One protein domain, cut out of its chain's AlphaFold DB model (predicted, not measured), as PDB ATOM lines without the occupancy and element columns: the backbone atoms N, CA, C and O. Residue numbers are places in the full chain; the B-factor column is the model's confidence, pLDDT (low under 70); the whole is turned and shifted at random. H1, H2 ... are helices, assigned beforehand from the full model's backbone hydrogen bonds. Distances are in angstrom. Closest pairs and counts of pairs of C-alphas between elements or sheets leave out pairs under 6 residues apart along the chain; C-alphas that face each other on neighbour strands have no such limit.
ATOM      1  N   GLU A  13      -8.445 -31.979  53.109       96.88
ATOM      2  CA  GLU A  13      -9.703 -32.637  53.478       96.88
ATOM      3  C   GLU A  13      -9.570 -34.162  53.524       96.88
ATOM      4  O   GLU A  13     -10.144 -34.797  54.410       96.88
ATOM      5  N   ASN A  14      -8.779 -34.738  52.613       97.19
ATOM      6  CA  ASN A  14      -8.506 -36.176  52.580       97.19
ATOM      7  C   ASN A  14      -7.630 -36.593  53.774       97.19
ATOM      8  O   ASN A  14      -7.834 -37.649  54.370       97.19
ATOM      9  N   LEU A  15      -6.662 -35.750  54.156       97.50
ATOM     10  CA  LEU A  15      -5.837 -35.982  55.345       97.50
ATOM     11  C   LEU A  15      -6.662 -35.842  56.632       97.50
ATOM     12  O   LEU A  15      -6.494 -36.642  57.548       97.50
ATOM     13  N   ALA A  16      -7.591 -34.884  56.688       97.19
ATOM     14  CA  ALA A  16      -8.517 -34.717  57.808       97.19
ATOM     15  C   ALA A  16      -9.503 -35.893  57.933       97.19
ATOM     16  O   ALA A  16      -9.805 -36.332  59.040       97.19
ATOM     17  N   GLU A  17      -9.972 -36.442  56.810       96.94
ATOM     18  CA  GLU A  17     -10.754 -37.680  56.796       96.94
ATOM     19  C   GLU A  17      -9.937 -38.845  57.362       96.94
ATOM     20  O   GLU A  17     -10.384 -39.511  58.295       96.94
ATOM     21  N   ARG A  18      -8.697 -39.032  56.896       96.88
ATOM     22  CA  ARG A  18      -7.824 -40.087  57.423       96.88
ATOM     23  C   ARG A  18      -7.528 -39.920  58.913       96.88
ATOM     24  O   ARG A  18      -7.525 -40.909  59.639       96.88
ATOM     25  N   LEU A  19      -7.315 -38.689  59.372       97.06
ATOM     26  CA  LEU A  19      -7.171 -38.366  60.790       97.06
ATOM     27  C   LEU A  19      -8.425 -38.764  61.578       97.06
ATOM     28  O   LEU A  19      -8.304 -39.367  62.641       97.06
ATOM     29  N   SER A  20      -9.623 -38.497  61.050       97.12
ATOM     30  CA  SER A  20     -10.868 -38.891  61.718       97.12
ATOM     31  C   SER A  20     -10.995 -40.409  61.886       97.12
ATOM     32  O   SER A  20     -11.468 -40.859  62.923       97.12
ATOM     33  N   GLU A  21     -10.501 -41.201  60.928       96.38
ATOM     34  CA  GLU A  21     -10.465 -42.665  61.047       96.38
ATOM     35  C   GLU A  21      -9.496 -43.139  62.136       96.38
ATOM     36  O   GLU A  21      -9.801 -44.092  62.850       96.38
ATOM     37  N   VAL A  22      -8.356 -42.461  62.312       94.81
ATOM     38  CA  VAL A  22      -7.419 -42.753  63.412       94.81
ATOM     39  C   VAL A  22      -8.082 -42.486  64.766       94.81
ATOM     40  O   VAL A  22      -8.032 -43.342  65.645       94.81
ATOM     41  N   LEU A  23      -8.773 -41.350  64.903       95.56
ATOM     42  CA  LEU A  23      -9.430 -40.928  66.148       95.56
ATOM     43  C   LEU A  23     -10.667 -41.763  66.525       95.56
ATOM     44  O   LEU A  23     -11.155 -41.661  67.647       95.56
ATOM     45  N   LYS A  24     -11.191 -42.608  65.625       94.19
ATOM     46  CA  LYS A  24     -12.262 -43.561  65.978       94.19
ATOM     47  C   LYS A  24     -11.795 -44.629  66.962       94.19
ATOM     48  O   LYS A  24     -12.632 -45.241  67.621       94.19
ATOM     49  N   THR A  25     -10.487 -44.875  67.044       93.62
ATOM     50  CA  THR A  25      -9.917 -45.746  68.072       93.62
ATOM     51  C   THR A  25      -9.606 -44.888  69.299       93.62
ATOM     52  O   THR A  25      -8.685 -44.078  69.225       93.62
ATOM     53  N   PRO A  26     -10.351 -45.025  70.409       91.50
ATOM     54  CA  PRO A  26     -10.183 -44.152  71.564       91.50
ATOM     55  C   PRO A  26      -8.863 -44.410  72.297       91.50
ATOM     56  O   PRO A  26      -8.345 -45.532  72.311       91.50
ATOM     57  N   LEU A  27      -8.356 -43.376  72.973       94.69
ATOM     58  CA  LEU A  27      -7.246 -43.505  73.916       94.69
ATOM     59  C   LEU A  27      -7.615 -44.420  75.102       94.69
ATOM     60  O   LEU A  27      -8.791 -44.545  75.449       94.69
ATOM     61  N   PRO A  28      -6.621 -45.019  75.790       94.25
ATOM     62  CA  PRO A  28      -6.878 -45.911  76.924       94.25
ATOM     63  C   PRO A  28      -7.618 -45.263  78.104       94.25
ATOM     64  O   PRO A  28      -8.287 -45.959  78.864       94.25
ATOM     65  N   SER A  29      -7.483 -43.945  78.283       95.69
ATOM     66  CA  SER A  29      -8.103 -43.188  79.375       95.69
ATOM     67  C   SER A  29      -9.126 -42.187  78.815       95.69
ATOM     68  O   SER A  29      -8.748 -41.354  77.989       95.69
ATOM     69  N   PRO A  30     -10.394 -42.204  79.280       90.75
ATOM     70  CA  PRO A  30     -11.479 -41.404  78.696       90.75
ATOM     71  C   PRO A  30     -11.293 -39.884  78.743       90.75
ATOM     72  O   PRO A  30     -11.889 -39.168  77.944       90.75
ATOM     73  N   LEU A  31     -10.516 -39.377  79.703       95.12
ATOM     74  CA  LEU A  31     -10.303 -37.937  79.894       95.12
ATOM     75  C   LEU A  31      -8.958 -37.459  79.349       95.12
ATOM     76  O   LEU A  31      -8.673 -36.262  79.392       95.12
ATOM     77  N   THR A  32      -8.130 -38.364  78.828       96.62
ATOM     78  CA  THR A  32      -6.863 -37.973  78.215       96.62
ATOM     79  C   THR A  32      -7.156 -37.207  76.926       96.62
ATOM     80  O   THR A  32      -7.899 -37.715  76.085       96.62
ATOM     81  N   PRO A  33      -6.625 -35.983  76.766       96.75
ATOM     82  CA  PRO A  33      -6.860 -35.218  75.558       96.75
ATOM     83  C   PRO A  33      -6.101 -35.822  74.378       96.75
ATOM     84  O   PRO A  33      -4.948 -36.239  74.514       96.75
ATOM     85  N   GLU A  34      -6.724 -35.794  73.204       97.50
ATOM     86  CA  GLU A  34      -6.011 -36.027  71.947       97.50
ATOM     87  C   GLU A  34      -5.049 -34.867  71.689       97.50
ATOM     88  O   GLU A  34      -5.358 -33.715  72.002       97.50
ATOM     89  N   ILE A  35      -3.887 -35.139  71.097       96.75
ATOM     90  CA  ILE A  35      -2.901 -34.100  70.778       96.75
ATOM     91  C   ILE A  35      -2.730 -34.020  69.266       96.75
ATOM     92  O   ILE A  35      -2.286 -34.972  68.629       96.75
ATOM     93  N   ILE A  36      -3.040 -32.855  68.694       97.44
ATOM     94  CA  ILE A  36      -2.881 -32.590  67.262       97.44
ATOM     95  C   ILE A  36      -2.024 -31.341  67.093       97.44
ATOM     96  O   ILE A  36      -2.478 -30.224  67.331       97.44
ATOM     97  N   LEU A  37      -0.773 -31.517  66.665       97.31
ATOM     98  CA  LEU A  37       0.124 -30.390  66.418       97.31
ATOM     99  C   LEU A  37      -0.363 -29.570  65.219       97.31
ATOM    100  O   LEU A  37      -0.666 -30.116  64.158       97.31
ATOM    101  N   VAL A  38      -0.379 -28.248  65.367       97.06
ATOM    102  CA  VAL A  38      -0.787 -27.314  64.307       97.06
ATOM    103  C   VAL A  38       0.211 -26.175  64.167       97.06
ATOM    104  O   VAL A  38       0.886 -25.819  65.119       97.06
ATOM    105  N   GLN A  39       0.295 -25.572  62.982       93.12
ATOM    106  CA  GLN A  39       1.203 -24.441  62.725       93.12
ATOM    107  C   GLN A  39       0.548 -23.072  62.942       93.12
ATOM    108  O   GLN A  39       1.210 -22.040  62.908       93.12
ATOM    109  N   SER A  40      -0.773 -23.035  63.114       97.06
ATOM    110  CA  SER A  40      -1.514 -21.799  63.332       97.06
ATOM    111  C   SER A  40      -2.829 -22.076  64.050       97.06
ATOM    112  O   SER A  40      -3.387 -23.172  63.964       97.06
ATOM    113  N   GLN A  41      -3.367 -21.050  64.709       96.31
ATOM    114  CA  GLN A  41      -4.692 -21.133  65.327       96.31
ATOM    115  C   GLN A  41      -5.796 -21.384  64.290       96.31
ATOM    116  O   GLN A  41      -6.755 -22.108  64.551       96.31
ATOM    117  N   GLY A  42      -5.640 -20.827  63.082       98.12
ATOM    118  CA  GLY A  42      -6.564 -21.055  61.969       98.12
ATOM    119  C   GLY A  42      -6.639 -22.529  61.571       98.12
ATOM    120  O   GLY A  42      -7.737 -23.054  61.404       98.12
ATOM    121  N   MET A  43      -5.491 -23.216  61.510       96.88
ATOM    122  CA  MET A  43      -5.437 -24.656  61.244       96.88
ATOM    123  C   MET A  43      -6.142 -25.453  62.348       96.88
ATOM    124  O   MET A  43      -6.975 -26.299  62.038       96.88
ATOM    125  N   GLY A  44      -5.880 -25.149  63.625       97.81
ATOM    126  CA  GLY A  44      -6.557 -25.818  64.744       97.81
ATOM    127  C   GLY A  44      -8.079 -25.662  64.693       97.81
ATOM    128  O   GLY A  44      -8.820 -26.635  64.860       97.81
ATOM    129  N   LYS A  45      -8.564 -24.458  64.367       98.12
ATOM    130  CA  LYS A  45     -10.002 -24.199  64.212       98.12
ATOM    131  C   LYS A  45     -10.598 -24.914  63.000       98.12
ATOM    132  O   LYS A  45     -11.688 -25.471  63.109       98.12
ATOM    133  N   TRP A  46      -9.893 -24.923  61.869       98.06
ATOM    134  CA  TRP A  46     -10.327 -25.639  60.670       98.06
ATOM    135  C   TRP A  46     -10.432 -27.146  60.935       98.06
ATOM    136  O   TRP A  46     -11.499 -27.716  60.724       98.06
ATOM    137  N   ILE A  47      -9.389 -27.761  61.511       98.06
ATOM    138  CA  ILE A  47      -9.389 -29.183  61.886       98.06
ATOM    139  C   ILE A  47     -10.540 -29.485  62.851       98.06
ATOM    140  O   ILE A  47     -11.270 -30.447  62.632       98.06
ATOM    141  N   SER A  48     -10.757 -28.650  63.873       98.19
ATOM    142  CA  SER A  48     -11.859 -28.845  64.827       98.19
ATOM    143  C   SER A  48     -13.225 -28.912  64.135       98.19
ATOM    144  O   SER A  48     -14.043 -29.778  64.447       98.19
ATOM    145  N   LEU A  49     -13.473 -28.026  63.163       98.19
ATOM    146  CA  LEU A  49     -14.718 -28.023  62.395       98.19
ATOM    147  C   LEU A  49     -14.817 -29.238  61.464       98.19
ATOM    148  O   LEU A  49     -15.878 -29.856  61.388       98.19
ATOM    149  N   GLU A  50     -13.735 -29.607  60.774       98.06
ATOM    150  CA  GLU A  50     -13.713 -30.783  59.894       98.06
ATOM    151  C   GLU A  50     -13.950 -32.092  60.655       98.06
ATOM    152  O   GLU A  50     -14.696 -32.955  60.175       98.06
ATOM    153  N   LEU A  51     -13.351 -32.229  61.842       97.94
ATOM    154  CA  LEU A  51     -13.563 -33.364  62.734       97.94
ATOM    155  C   LEU A  51     -14.995 -33.377  63.263       97.94
ATOM    156  O   LEU A  51     -15.652 -34.407  63.166       97.94
ATOM    157  N   ALA A  52     -15.531 -32.242  63.726       98.12
ATOM    158  CA  ALA A  52     -16.912 -32.169  64.205       98.12
ATOM    159  C   ALA A  52     -17.937 -32.530  63.115       98.12
ATOM    160  O   ALA A  52     -18.925 -33.203  63.402       98.12
ATOM    161  N   ARG A  53     -17.707 -32.158  61.847       97.44
ATOM    162  CA  ARG A  53     -18.598 -32.569  60.743       97.44
ATOM    163  C   ARG A  53     -18.616 -34.085  60.529       97.44
ATOM    164  O   ARG A  53     -19.676 -34.637  60.235       97.44
ATOM    165  N   ARG A  54     -17.467 -34.751  60.686       96.06
ATOM    166  CA  ARG A  54     -17.301 -36.199  60.450       96.06
ATOM    167  C   ARG A  54     -17.691 -37.045  61.661       96.06
ATOM    168  O   ARG A  54     -18.435 -38.008  61.519       96.06
ATOM    169  N   LEU A  55     -17.237 -36.652  62.848       96.06
ATOM    170  CA  LEU A  55     -17.401 -37.368  64.119       96.06
ATOM    171  C   LEU A  55     -18.583 -36.855  64.957       96.06
ATOM    172  O   LEU A  55     -18.800 -37.328  66.067       96.06
ATOM    173  N   LYS A  56     -19.356 -35.890  64.440       97.38
ATOM    174  CA  LYS A  56     -20.474 -35.175  65.100       97.38
ATOM    175  C   LYS A  56     -20.070 -34.240  66.239       97.38
ATOM    176  O   LYS A  56     -20.775 -33.267  66.493       97.38
ATOM    177  N   ILE A  57     -18.935 -34.488  66.881       96.56
ATOM    178  CA  ILE A  57     -18.369 -33.649  67.933       96.56
ATOM    179  C   ILE A  57     -16.845 -33.616  67.807       96.56
ATOM    180  O   ILE A  57     -16.221 -34.583  67.380       96.56
ATOM    181  N   CYS A  58     -16.246 -32.488  68.177       97.38
ATOM    182  CA  CYS A  58     -14.810 -32.354  68.383       97.38
ATOM    183  C   CYS A  58     -14.610 -31.704  69.751       97.38
ATOM    184  O   CYS A  58     -14.956 -30.538  69.938       97.38
ATOM    185  N   ALA A  59     -14.108 -32.469  70.714       95.50
ATOM    186  CA  ALA A  59     -13.932 -32.038  72.095       95.50
ATOM    187  C   ALA A  59     -12.696 -32.712  72.699       95.50
ATOM    188  O   ALA A  59     -12.253 -33.742  72.203       95.50
ATOM    189  N   ASN A  60     -12.161 -32.119  73.770       96.94
ATOM    190  CA  ASN A  60     -10.985 -32.623  74.488       96.94
ATOM    191  C   ASN A  60      -9.754 -32.860  73.587       96.94
ATOM    192  O   ASN A  60      -9.038 -33.844  73.746       96.94
ATOM    193  N   ILE A  61      -9.511 -31.961  72.625       97.38
ATOM    194  CA  ILE A  61      -8.311 -31.981  71.780       97.38
ATOM    195  C   ILE A  61      -7.419 -30.799  72.149       97.38
ATOM    196  O   ILE A  61      -7.868 -29.651  72.176       97.38
ATOM    197  N   HIS A  62      -6.147 -31.077  72.407       97.50
ATOM    198  CA  HIS A  62      -5.108 -30.080  72.587       97.50
ATOM    199  C   HIS A  62      -4.393 -29.812  71.256       97.50
ATOM    200  O   HIS A  62      -3.893 -30.734  70.610       97.50
ATOM    201  N   PHE A  63      -4.316 -28.536  70.867       97.75
ATOM    202  CA  PHE A  63      -3.682 -28.085  69.625       97.75
ATOM    203  C   PHE A  63      -2.396 -27.283  69.896       97.75
ATOM    204  O   PHE A  63      -2.404 -26.055  69.766       97.75
ATOM    205  N   PRO A  64      -1.288 -27.924  70.313       97.19
ATOM    206  CA  PRO A  64      -0.040 -27.219  70.564       97.19
ATOM    207  C   PRO A  64       0.663 -26.840  69.258       97.19
ATOM    208  O   PRO A  64       0.557 -27.522  68.234       97.19
ATOM    209  N   PHE A  65       1.464 -25.780  69.324       97.00
ATOM    210  CA  PHE A  65       2.453 -25.495  68.290       97.00
ATOM    211  C   PHE A  65       3.671 -26.416  68.434       97.00
ATOM    212  O   PHE A  65       3.981 -26.825  69.560       97.00
ATOM    213  N   PRO A  66       4.403 -26.709  67.339       95.12
ATOM    214  CA  PRO A  66       5.514 -27.654  67.367       95.12
ATOM    215  C   PRO A  66       6.556 -27.351  68.440       95.12
ATOM    216  O   PRO A  66       6.912 -28.245  69.199       95.12
ATOM    217  N   ASN A  67       6.980 -26.092  68.574       91.12
ATOM    218  CA  ASN A  67       8.007 -25.717  69.551       91.12
ATOM    219  C   ASN A  67       7.546 -25.980  70.990       91.12
ATOM    220  O   ASN A  67       8.269 -26.601  71.759       91.12
ATOM    221  N   HIS A  68       6.316 -25.581  71.334       89.69
ATOM    222  CA  HIS A  68       5.765 -25.809  72.671       89.69
ATOM    223  C   HIS A  68       5.596 -27.305  72.971       89.69
ATOM    224  O   HIS A  68       5.892 -27.755  74.076       89.69
ATOM    225  N   PHE A  69       5.149 -28.087  71.984       94.12
ATOM    226  CA  PHE A  69       5.037 -29.535  72.129       94.12
ATOM    227  C   PHE A  69       6.401 -30.182  72.390       94.12
ATOM    228  O   PHE A  69       6.538 -30.951  73.336       94.12
ATOM    229  N   VAL A  70       7.413 -29.838  71.589       92.19
ATOM    230  CA  VAL A  70       8.771 -30.380  71.722       92.19
ATOM    231  C   VAL A  70       9.363 -30.049  73.092       92.19
ATOM    232  O   VAL A  70       9.866 -30.950  73.758       92.19
ATOM    233  N   THR A  71       9.238 -28.805  73.562       87.75
ATOM    234  CA  THR A  71       9.664 -28.422  74.918       87.75
ATOM    235  C   THR A  71       8.944 -29.241  75.992       87.75
ATOM    236  O   THR A  71       9.581 -29.753  76.909       87.75
ATOM    237  N   GLY A  72       7.627 -29.439  75.858       89.38
ATOM    238  CA  GLY A  72       6.853 -30.283  76.771       89.38
ATOM    239  C   GLY A  72       7.340 -31.735  76.810       89.38
ATOM    240  O   GLY A  72       7.476 -32.302  77.892       89.38
ATOM    241  N   VAL A  73       7.661 -32.319  75.650       91.75
ATOM    242  CA  VAL A  73       8.247 -33.667  75.559       91.75
ATOM    243  C   VAL A  73       9.622 -33.711  76.225       91.75
ATOM    244  O   VAL A  73       9.884 -34.630  76.999       91.75
ATOM    245  N   PHE A  74      10.483 -32.714  75.991       89.44
ATOM    246  CA  PHE A  74      11.792 -32.640  76.643       89.44
ATOM    247  C   PHE A  74      11.676 -32.625  78.168       89.44
ATOM    248  O   PHE A  74      12.356 -33.417  78.811       89.44
ATOM    249  N   ARG A  75      10.773 -31.820  78.745       86.19
ATOM    250  CA  ARG A  75      10.546 -31.799  80.205       86.19
ATOM    251  C   ARG A  75      10.135 -33.161  80.762       86.19
ATOM    252  O   ARG A  75      10.518 -33.515  81.869       86.19
ATOM    253  N   GLN A  76       9.319 -33.907  80.019       89.62
ATOM    254  CA  GLN A  76       8.818 -35.207  80.466       89.62
ATOM    255  C   GLN A  76       9.880 -36.305  80.374       89.62
ATOM    256  O   GLN A  76       9.930 -37.181  81.233       89.62
ATOM    257  N   VAL A  77      10.709 -36.276  79.329       92.06
ATOM    258  CA  VAL A  77      11.721 -37.312  79.069       92.06
ATOM    259  C   VAL A  77      13.037 -37.022  79.799       92.06
ATOM    260  O   VAL A  77      13.731 -37.957  80.191       92.06
ATOM    261  N   LEU A  78      13.376 -35.747  80.004       89.50
ATOM    262  CA  LEU A  78      14.603 -35.281  80.650       89.50
ATOM    263  C   LEU A  78      14.268 -34.351  81.835       89.50
ATOM    264  O   LEU A  78      14.502 -33.146  81.753       89.50
ATOM    265  N   PRO A  79      13.726 -34.879  82.945       80.06
ATOM    266  CA  PRO A  79      13.258 -34.060  84.070       80.06
ATOM    267  C   PRO A  79      14.382 -33.338  84.831       80.06
ATOM    268  O   PRO A  79      14.115 -32.358  85.518       80.06
ATOM    269  N   GLU A  80      15.628 -33.806  84.718       82.69
ATOM    270  CA  GLU A  80      16.796 -33.187  85.366       82.69
ATOM    271  C   GLU A  80      17.319 -31.948  84.622       82.69
ATOM    272  O   GLU A  80      18.153 -31.211  85.145       82.69
ATOM    273  N   LEU A  81      16.843 -31.704  83.397       73.44
ATOM    274  CA  LEU A  81      17.164 -30.489  82.664       73.44
ATOM    275  C   LEU A  81      16.337 -29.338  83.239       73.44
ATOM    276  O   LEU A  81      15.155 -29.183  82.927       73.44
ATOM    277  N   GLU A  82      16.970 -28.514  84.073       66.56
ATOM    278  CA  GLU A  82      16.398 -27.230  84.464       66.56
ATOM    279  C   GLU A  82      16.119 -26.408  83.204       66.56
ATOM    280  O   GLU A  82      17.022 -26.128  82.405       66.56
ATOM    281  N   GLU A  83      14.860 -25.999  83.034       64.94
ATOM    282  CA  GLU A  83      14.500 -24.989  82.051       64.94
ATOM    283  C   GLU A  83      15.116 -23.667  82.452       64.94
ATOM    284  O   GLU A  83      14.535 -22.834  83.146       64.94
ATOM    285  N   THR A  84      16.346 -23.489  82.014       66.69
ATOM    286  CA  THR A  84      17.024 -22.232  82.168       66.69
ATOM    287  C   THR A  84      16.805 -21.443  80.881       66.69
ATOM    288  O   THR A  84      17.113 -21.931  79.789       66.69
ATOM    289  N   PRO A  85      16.307 -20.200  80.970       72.31
ATOM    290  CA  PRO A  85      16.025 -19.364  79.805       72.31
ATOM    291  C   PRO A  85      17.328 -18.809  79.190       72.31
ATOM    292  O   PRO A  85      17.365 -17.751  78.570       72.31
ATOM    293  N   LEU A  86      18.451 -19.521  79.366       76.12
ATOM    294  CA  LEU A  86      19.802 -19.120  78.969       76.12
ATOM    295  C   LEU A  86      19.911 -18.802  77.483       76.12
ATOM    296  O   LEU A  86      20.790 -18.019  77.112       76.12
ATOM    297  N   PHE A  87      19.056 -19.437  76.679       84.56
ATOM    298  CA  PHE A  87      19.004 -19.321  75.228       84.56
ATOM    299  C   PHE A  87      17.746 -18.615  74.717       84.56
ATOM    300  O   PHE A  87      17.570 -18.516  73.502       84.56
ATOM    301  N   ASP A  88      16.899 -18.087  75.605       87.88
ATOM    302  CA  ASP A  88      15.755 -17.291  75.175       87.88
ATOM    303  C   ASP A  88      16.251 -16.050  74.424       87.88
ATOM    304  O   ASP A  88      17.223 -15.423  74.864       87.88
ATOM    305  N   PRO A  89      15.609 -15.661  73.305       89.12
ATOM    306  CA  PRO A  89      16.094 -14.569  72.462       89.12
ATOM    307  C   PRO A  89      16.349 -13.269  73.230       89.12
ATOM    308  O   PRO A  89      17.353 -12.600  72.990       89.12
ATOM    309  N   GLU A  90      15.481 -12.940  74.190       89.50
ATOM    310  CA  GLU A  90      15.599 -11.736  75.017       89.50
ATOM    311  C   GLU A  90      16.850 -11.763  75.906       89.50
ATOM    312  O   GLU A  90      17.559 -10.764  76.007       89.50
ATOM    313  N   ILE A  91      17.180 -12.912  76.501       91.62
ATOM    314  CA  ILE A  91      18.381 -13.077  77.332       91.62
ATOM    315  C   ILE A  91      19.631 -13.155  76.460       91.62
ATOM    316  O   ILE A  91      20.644 -12.515  76.759       91.62
ATOM    317  N   MET A  92      19.563 -13.903  75.360       94.31
ATOM    318  CA  MET A  92      20.669 -14.050  74.421       94.31
ATOM    319  C   MET A  92      21.077 -12.720  73.805       94.31
ATOM    320  O   MET A  92      22.275 -12.479  73.691       94.31
ATOM    321  N   ALA A  93      20.129 -11.833  73.491       95.06
ATOM    322  CA  ALA A  93      20.432 -10.494  72.994       95.06
ATOM    323  C   ALA A  93      21.401  -9.756  73.935       95.06
ATOM    324  O   ALA A  93      22.459  -9.296  73.508       95.06
ATOM    325  N   TRP A  94      21.108  -9.731  75.238       92.75
ATOM    326  CA  TRP A  94      21.976  -9.093  76.230       92.75
ATOM    327  C   TRP A  94      23.303  -9.824  76.440       92.75
ATOM    328  O   TRP A  94      24.337  -9.182  76.627       92.75
ATOM    329  N   ARG A  95      23.305 -11.163  76.415       92.81
ATOM    330  CA  ARG A  95      24.543 -11.949  76.540       92.81
ATOM    331  C   ARG A  95      25.475 -11.717  75.352       92.81
ATOM    332  O   ARG A  95      26.668 -11.536  75.569       92.81
ATOM    333  N   ILE A  96      24.927 -11.664  74.138       94.19
ATOM    334  CA  ILE A  96      25.666 -11.352  72.910       94.19
ATOM    335  C   ILE A  96      26.216  -9.925  72.984       94.19
ATOM    336  O   ILE A  96      27.404  -9.726  72.755       94.19
ATOM    337  N   MET A  97      25.403  -8.944  73.391       94.50
ATOM    338  CA  MET A  97      25.856  -7.555  73.543       94.50
ATOM    339  C   MET A  97      27.064  -7.410  74.480       94.50
ATOM    340  O   MET A  97      27.934  -6.590  74.216       94.50
ATOM    341  N   LYS A  98      27.155  -8.217  75.547       93.94
ATOM    342  CA  LYS A  98      28.304  -8.196  76.471       93.94
ATOM    343  C   LYS A  98      29.608  -8.725  75.868       93.94
ATOM    344  O   LYS A  98      30.666  -8.395  76.392       93.94
ATOM    345  N   VAL A  99      29.542  -9.577  74.842       95.44
ATOM    346  CA  VAL A  99      30.727 -10.206  74.227       95.44
ATOM    347  C   VAL A  99      31.130  -9.564  72.902       95.44
ATOM    348  O   VAL A  99      32.197  -9.883  72.380       95.44
ATOM    349  N   LEU A 100      30.301  -8.677  72.345       95.62
ATOM    350  CA  LEU A 100      30.671  -7.912  71.160       95.62
ATOM    351  C   LEU A 100      31.858  -6.983  71.480       95.62
ATOM    352  O   LEU A 100      31.879  -6.367  72.548       95.62
TER     353      LEU A 100
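This is residues 13 to 100 of the 103 residues of an uncharacterized protein of Desulfobacteraceae bacterium (UniProt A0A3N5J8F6). H1 and H2 pack together at a steep angle in a head at one end, and from there the printed part strings out through H3 to H4 at the far end. Residues 34 to 35 pair, parallel, with residues 61 to 62 in the head. The 88 printed residues hold four named helices, H1 to H4 in order, and no named strand: all helix, only just extended, close to loose, with a radius of gyration of the C-alphas of 18.4 A and spans of 57 by 28 by 17 A.

Find C-alpha 13 at (-9.703, -32.637, 53.478); there H1, residues 13 to 23, begins and runs 15.1 A. H2, residues 41 to 55, runs 20.7 A; H3, residues 66 to 77, runs 16.4 A. H4, residues 89 to 99, runs 15.4 A to C-alpha 99 at (30.727, -10.206, 74.227).

Look at Ser 20 and Leu 51: H1 and H2 touch there, their closest C-alphas 6.2 A apart, at a steep tilt of 67 degrees, the same way. H3 and H4 are apart from each other and from H1 and H2. In H1, H2 and H3 every O i to N i+4 pair is within hydrogen-bond range; in H4, 5 of 7.

The C-alphas farthest apart, of Lys 56 and Leu 100, are 58.3 A apart. The printed part has no cut; the links H1 to H2 and H3 to H4 are long. Residues 82 to 84 are under pLDDT 70.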